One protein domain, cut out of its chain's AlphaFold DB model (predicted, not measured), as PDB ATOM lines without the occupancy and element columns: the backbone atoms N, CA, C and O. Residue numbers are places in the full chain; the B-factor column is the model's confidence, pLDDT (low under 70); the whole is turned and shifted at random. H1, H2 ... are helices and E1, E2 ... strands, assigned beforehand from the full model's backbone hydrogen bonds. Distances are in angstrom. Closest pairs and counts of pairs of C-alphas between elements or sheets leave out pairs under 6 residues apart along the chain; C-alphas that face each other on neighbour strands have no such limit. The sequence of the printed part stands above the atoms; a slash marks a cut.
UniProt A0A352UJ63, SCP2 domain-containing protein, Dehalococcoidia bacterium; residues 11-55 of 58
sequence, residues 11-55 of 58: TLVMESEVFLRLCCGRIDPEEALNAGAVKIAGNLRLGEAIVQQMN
ATOM      1  N   THR A  11      41.826  35.127  41.259       97.25
ATOM      2  CA  THR A  11      42.288  35.798  40.042       97.25
ATOM      3  C   THR A  11      42.838  34.744  39.092       97.25
ATOM      4  O   THR A  11      43.695  33.945  39.477       97.25
ATOM      5  N   LEU A  12      42.344  34.748  37.855       97.44
ATOM      6  CA  LEU A  12      42.815  33.882  36.779       97.44
ATOM      7  C   LEU A  12      43.582  34.731  35.770       97.44
ATOM      8  O   LEU A  12      43.037  35.694  35.237       97.44
ATOM      9  N   VAL A  13      44.834  34.369  35.505       97.75
ATOM     10  CA  VAL A  13      45.678  35.052  34.518       97.75
ATOM     11  C   VAL A  13      46.080  34.058  33.438       97.75
ATOM     12  O   VAL A  13      46.658  33.013  33.732       97.75
ATOM     13  N   MET A  14      45.777  34.395  32.189       97.94
ATOM     14  CA  MET A  14      46.088  33.598  31.004       97.94
ATOM     15  C   MET A  14      46.129  34.499  29.769       97.94
ATOM     16  O   MET A  14      45.590  35.607  29.785       97.94
ATOM     17  N   GLU A  15      46.725  34.008  28.687       98.25
ATOM     18  CA  GLU A  15      46.643  34.673  27.386       98.25
ATOM     19  C   GLU A  15      45.199  34.677  26.866       98.25
ATOM     20  O   GLU A  15      44.449  33.714  27.055       98.25
ATOM     21  N   SER A  16      44.803  35.732  26.151       97.00
ATOM     22  CA  SER A  16      43.437  35.846  25.616       97.00
ATOM     23  C   SER A  16      43.070  34.688  24.679       97.00
ATOM     24  O   SER A  16      41.917  34.266  24.638       97.00
ATOM     25  N   GLU A  17      44.047  34.134  23.955       96.88
ATOM     26  CA  GLU A  17      43.843  32.943  23.125       96.88
ATOM     27  C   GLU A  17      43.470  31.715  23.971       96.88
ATOM     28  O   GLU A  17      42.541  30.989  23.618       96.88
ATOM     29  N   VAL A  18      44.155  31.499  25.100       96.75
ATOM     30  CA  VAL A  18      43.879  30.386  26.024       96.75
ATOM     31  C   VAL A  18      42.466  30.518  26.581       96.75
ATOM     32  O   VAL A  18      41.711  29.548  26.549       96.75
ATOM     33  N   PHE A  19      42.073  31.730  26.986       95.69
ATOM     34  CA  PHE A  19      40.715  32.021  27.445       95.69
ATOM     35  C   PHE A  19      39.661  31.647  26.393       95.69
ATOM     36  O   PHE A  19      38.739  30.887  26.682       95.69
ATOM     37  N   LEU A  20      39.821  32.115  25.148       94.94
ATOM     38  CA  LEU A  20      38.875  31.822  24.067       94.94
ATOM     39  C   LEU A  20      38.830  30.331  23.717       94.94
ATOM     40  O   LEU A  20      37.760  29.792  23.437       94.94
ATOM     41  N   ARG A  21      39.978  29.647  23.718       94.38
ATOM     42  CA  ARG A  21      40.047  28.210  23.426       94.38
ATOM     43  C   ARG A  21      39.392  27.378  24.523       94.38
ATOM     44  O   ARG A  21      38.671  26.450  24.169       94.38
ATOM     45  N   LEU A  22      39.580  27.731  25.796       95.12
ATOM     46  CA  LEU A  22      38.881  27.110  26.926       95.12
ATOM     47  C   LEU A  22      37.368  27.328  26.822       95.12
ATOM     48  O   LEU A  22      36.620  26.359  26.837       95.12
ATOM     49  N   CYS A  23      36.921  28.577  26.643       92.81
ATOM     50  CA  CYS A  23      35.496  28.914  26.550       92.81
ATOM     51  C   CYS A  23      34.778  28.259  25.363       92.81
ATOM     52  O   CYS A  23      33.585  27.991  25.438       92.81
ATOM     53  N   CYS A  24      35.476  28.030  24.249       91.81
ATOM     54  CA  CYS A  24      34.919  27.337  23.084       91.81
ATOM     55  C   CYS A  24      35.117  25.814  23.128       91.81
ATOM     56  O   CYS A  24      34.895  25.156  22.113       91.81
ATOM     57  N   GLY A  25      35.635  25.274  24.231       91.56
ATOM     58  CA  GLY A  25      35.915  23.851  24.382       91.56
ATOM     59  C   GLY A  25      36.939  23.266  23.412       91.56
ATOM     60  O   GLY A  25      36.935  22.076  23.110       91.56
ATOM     61  N   ARG A  26      37.826  24.112  22.881       93.38
ATOM     62  CA  ARG A  26      38.863  23.722  21.915       93.38
ATOM     63  C   ARG A  26      40.131  23.179  22.563       93.38
ATOM     64  O   ARG A  26      40.994  22.686  21.840       93.38
ATOM     65  N   ILE A  27      40.291  23.343  23.873       94.19
ATOM     66  CA  ILE A  27      41.365  22.724  24.655       94.19
ATOM     67  C   ILE A  27      40.799  22.177  25.953       94.19
ATOM     68  O   ILE A  27      39.851  22.742  26.503       94.19
ATOM     69  N   ASP A  28      41.396  21.088  26.422       95.06
ATOM     70  CA  ASP A  28      41.010  20.471  27.675       95.06
ATOM     71  C   ASP A  28      41.459  21.343  28.874       95.06
ATOM     72  O   ASP A  28      42.611  21.797  28.919       95.06
ATOM     73  N   PRO A  29      40.567  21.623  29.841       95.88
ATOM     74  CA  PRO A  29      40.903  22.387  31.040       95.88
ATOM     75  C   PRO A  29      42.033  21.797  31.890       95.88
ATOM     76  O   PRO A  29      42.837  22.552  32.436       95.88
ATOM     77  N   GLU A  30      42.103  20.470  32.020       96.00
ATOM     78  CA  GLU A  30      43.126  19.783  32.809       96.00
ATOM     79  C   GLU A  30      44.492  19.892  32.123       96.00
ATOM     80  O   GLU A  30      45.492  20.209  32.770       96.00
ATOM     81  N   GLU A  31      44.535  19.745  30.796       95.94
ATOM     82  CA  GLU A  31      45.749  19.990  30.007       95.94
ATOM     83  C   GLU A  31      46.245  21.438  30.144       95.94
ATOM     84  O   GLU A  31      47.441  21.668  30.344       95.94
ATOM     85  N   ALA A  32      45.344  22.423  30.089       96.56
ATOM     86  CA  ALA A  32      45.702  23.836  30.225       96.56
ATOM     87  C   ALA A  32      46.280  24.169  31.614       96.56
ATOM     88  O   ALA A  32      47.243  24.938  31.717       96.56
ATOM     89  N   LEU A  33      45.721  23.578  32.676       97.31
ATOM     90  CA  LEU A  33      46.225  23.718  34.046       97.31
ATOM     91  C   LEU A  33      47.603  23.063  34.201       97.31
ATOM     92  O   LEU A  33      48.541  23.711  34.666       97.31
ATOM     93  N   ASN A  34      47.755  21.820  33.740       97.44
ATOM     94  CA  ASN A  34      49.014  21.075  33.825       97.44
ATOM     95  C   ASN A  34      50.147  21.728  33.017       97.44
ATOM     96  O   ASN A  34      51.308  21.682  33.424       97.44
ATOM     97  N   ALA A  35      49.821  22.380  31.897       96.81
ATOM     98  CA  ALA A  35      50.772  23.141  31.089       96.81
ATOM     99  C   ALA A  35      51.150  24.509  31.694       96.81
ATOM    100  O   ALA A  35      52.023  25.195  31.160       96.81
ATOM    101  N   GLY A  36      50.492  24.939  32.779       97.44
ATOM    102  CA  GLY A  36      50.692  26.257  33.384       97.44
ATOM    103  C   GLY A  36      50.148  27.417  32.541       97.44
ATOM    104  O   GLY A  36      50.545  28.565  32.749       97.44
ATOM    105  N   ALA A  37      49.248  27.135  31.593       97.56
ATOM    106  CA  ALA A  37      48.643  28.138  30.715       97.56
ATOM    107  C   ALA A  37      47.646  29.049  31.456       97.56
ATOM    108  O   ALA A  37      47.339  30.144  30.984       97.56
ATOM    109  N   VAL A  38      47.172  28.611  32.629       98.06
ATOM    110  CA  VAL A  38      46.342  29.391  33.548       98.06
ATOM    111  C   VAL A  38      47.048  29.510  34.894       98.06
ATOM    112  O   VAL A  38      47.299  28.515  35.570       98.06
ATOM    113  N   LYS A  39      47.341  30.743  35.310       98.25
ATOM    114  CA  LYS A  39      47.828  31.045  36.659       98.25
ATOM    115  C   LYS A  39      46.648  31.384  37.557       98.25
ATOM    116  O   LYS A  39      45.820  32.221  37.199       98.25
ATOM    117  N   ILE A  40      46.612  30.764  38.731       98.19
ATOM    118  CA  ILE A  40      45.559  30.951  39.729       98.19
ATOM    119  C   ILE A  40      46.168  31.616  40.963       98.19
ATOM    120  O   ILE A  40      47.142  31.115  41.523       98.19
ATOM    121  N   ALA A  41      45.579  32.727  41.398       97.88
ATOM    122  CA  ALA A  41      45.868  33.357  42.683       97.88
ATOM    123  C   ALA A  41      44.603  33.394  43.554       97.88
ATOM    124  O   ALA A  41      43.496  33.527  43.031       97.88
ATOM    125  N   GLY A  42      44.759  33.278  44.875       97.56
ATOM    126  CA  GLY A  42      43.643  33.190  45.823       97.56
ATOM    127  C   GLY A  42      43.199  31.744  46.068       97.56
ATOM    128  O   GLY A  42      44.024  30.872  46.346       97.56
ATOM    129  N   ASN A  43      41.894  31.475  46.001       98.19
ATOM    130  CA  ASN A  43      41.349  30.138  46.238       98.19
ATOM    131  C   ASN A  43      41.611  29.194  45.049       98.19
ATOM    132  O   ASN A  43      40.885  29.219  44.055       98.19
ATOM    133  N   LEU A  44      42.619  28.325  45.191       97.81
ATOM    134  CA  LEU A  44      43.039  27.385  44.145       97.81
ATOM    135  C   LEU A  44      41.908  26.460  43.680       97.81
ATOM    136  O   LEU A  44      41.630  26.386  42.488       97.81
ATOM    137  N   ARG A  45      41.208  25.812  44.619       97.62
ATOM    138  CA  ARG A  45      40.141  24.850  44.305       97.62
ATOM    139  C   ARG A  45      38.995  25.499  43.529       97.62
ATOM    140  O   ARG A  45      38.428  24.877  42.637       97.62
ATOM    141  N   LEU A  46      38.640  26.736  43.880       97.62
ATOM    142  CA  LEU A  46      37.638  27.502  43.139       97.62
ATOM    143  C   LEU A  46      38.146  27.853  41.737       97.62
ATOM    144  O   LEU A  46      37.395  27.722  40.777       97.62
ATOM    145  N   GLY A  47      39.406  28.273  41.615       97.75
ATOM    146  CA  GLY A  47      40.017  28.587  40.325       97.75
ATOM    147  C   GLY A  47      40.036  27.392  39.377       97.75
ATOM    148  O   GLY A  47      39.576  27.511  38.245       97.75
ATOM    149  N   GLU A  48      40.484  26.229  39.847       97.44
ATOM    150  CA  GLU A  48      40.486  24.987  39.065       97.44
ATOM    151  C   GLU A  48      39.067  24.592  38.646       97.44
ATOM    152  O   GLU A  48      38.837  24.283  37.479       97.44
ATOM    153  N   ALA A  49      38.093  24.679  39.562       96.62
ATOM    154  CA  ALA A  49      36.696  24.393  39.252       96.62
ATOM    155  C   ALA A  49      36.124  25.344  38.188       96.62
ATOM    156  O   ALA A  49      35.388  24.901  37.310       96.62
ATOM    157  N   ILE A  50      36.472  26.637  38.228       96.12
ATOM    158  CA  ILE A  50      36.072  27.596  37.190       96.12
ATOM    159  C   ILE A  50      36.668  27.186  35.843       96.12
ATOM    160  O   ILE A  50      35.928  27.090  34.870       96.12
ATOM    161  N   VAL A  51      37.974  26.900  35.789       96.06
ATOM    162  CA  VAL A  51      38.660  26.514  34.545       96.06
ATOM    163  C   VAL A  51      38.065  25.226  33.968       96.06
ATOM    164  O   VAL A  51      37.768  25.174  32.777       96.06
ATOM    165  N   GLN A  52      37.779  24.226  34.809       94.81
ATOM    166  CA  GLN A  52      37.102  22.983  34.412       94.81
ATOM    167  C   GLN A  52      35.713  23.218  33.799       94.81
ATOM    168  O   GLN A  52      35.306  22.491  32.896       94.81
ATOM    169  N   GLN A  53      34.990  24.242  34.256       92.69
ATOM    170  CA  GLN A  53      33.658  24.587  33.750       92.69
ATOM    171  C   GLN A  53      33.691  25.473  32.491       92.69
ATOM    172  O   GLN A  53      32.657  25.643  31.850       92.69
ATOM    173  N   MET A  54      34.847  26.013  32.082       91.00
ATOM    174  CA  MET A  54      34.939  26.848  30.871       91.00
ATOM    175  C   MET A  54      34.631  26.071  29.582       91.00
ATOM    176  O   MET A  54      34.159  26.669  28.622       91.00
ATOM    177  N   ASN A  55      34.836  24.751  29.573       81.38
ATOM    178  CA  ASN A  55      34.574  23.866  28.432       81.38
ATOM    179  C   ASN A  55      33.074  23.495  28.270       81.38
ATOM    180  O   ASN A  55      32.704  22.711  27.404       81.38
TER     181      ASN A  55
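This is residues 11 to 55 of the 58 residues of the protein "SCP2 domain-containing protein" of Dehalococcoidia bacterium (UniProt A0A352UJ63). A short antiparallel ribbon of two strands, E1 and E2, makes one end of the domain, with helix H3 packed over one face of it around Gly 47; H3 runs from there back toward the other end, where H1 lies, and H2 sits between, near the middle of the domain's length. H2 packs on the last part of H3, and H1 stands near both helices at a steep angle to each. The printed part has 45 residues with two named strands and three named helices, in the order E1, H1, H2, E2, H3; the class is mixed, helices and strands. The whole is compact, with a radius of gyration of the C-alphas of 9.2 A, and the C-alphas span 26 by 17 by 15 A.

E1 is residues 11 to 13, 6.5 A from first to last C-alpha, and begins at C-alpha 11, (42.288, 35.798, 40.042). H1 is residues 16 to 23, 10.6 A long. H2 is residues 29 to 34, 8.7 A long, with C-alpha 29 at (40.903, 22.387, 31.040). E2 is residues 39 to 42, 10.3 A long. H3, the longest helix, is residues 44 to 53, 14.3 A long, and ends at C-alpha 53, (33.658, 24.587, 33.750).

E1 and E2 are antiparallel neighbours, with 168 degrees between their directions. N 13 and O 39 are 2.9 A apart and N 39 and O 13 are 2.8 A apart, both within hydrogen-bond range. The closest C-alphas of E2 and H3 are those of Ile 40 and Gly 47, at 6.1 A; those of E1 and H3 are Leu 12 and Gly 47, at 7.0 A. H2 and H3 touch, their closest C-alphas, of Pro 29 and Gln 52, being 5.1 A apart; they run opposite ways at a steep tilt of 41 degrees. H1 and H2 are close but not clearly touching, the closest C-alphas being those of Leu 22 and Pro 29, at 6.6 A; they run opposite ways at a steep tilt of 49 degrees. H1 and H3 are also close but not clearly touching, the closest C-alphas being those of Leu 22 and Val 51, at 7.6 A; they run the same way at a steep tilt of 69 degrees, only just short of about perpendicular. E1 and H2 are apart, and so are H1 and E2. In H1, H2 and H3 every O i to N i+4 pair is within hydrogen-bond range.

The C-alphas farthest apart are those of Arg 26 and Gly 42, at 26.2 A. The printed part has no cut, and its four links, E1 to H1, H1 to H2, H2 to E2 and E2 to H3, are tight. The mean pLDDT of the printed part is 95.9, and no printed residue is under 70.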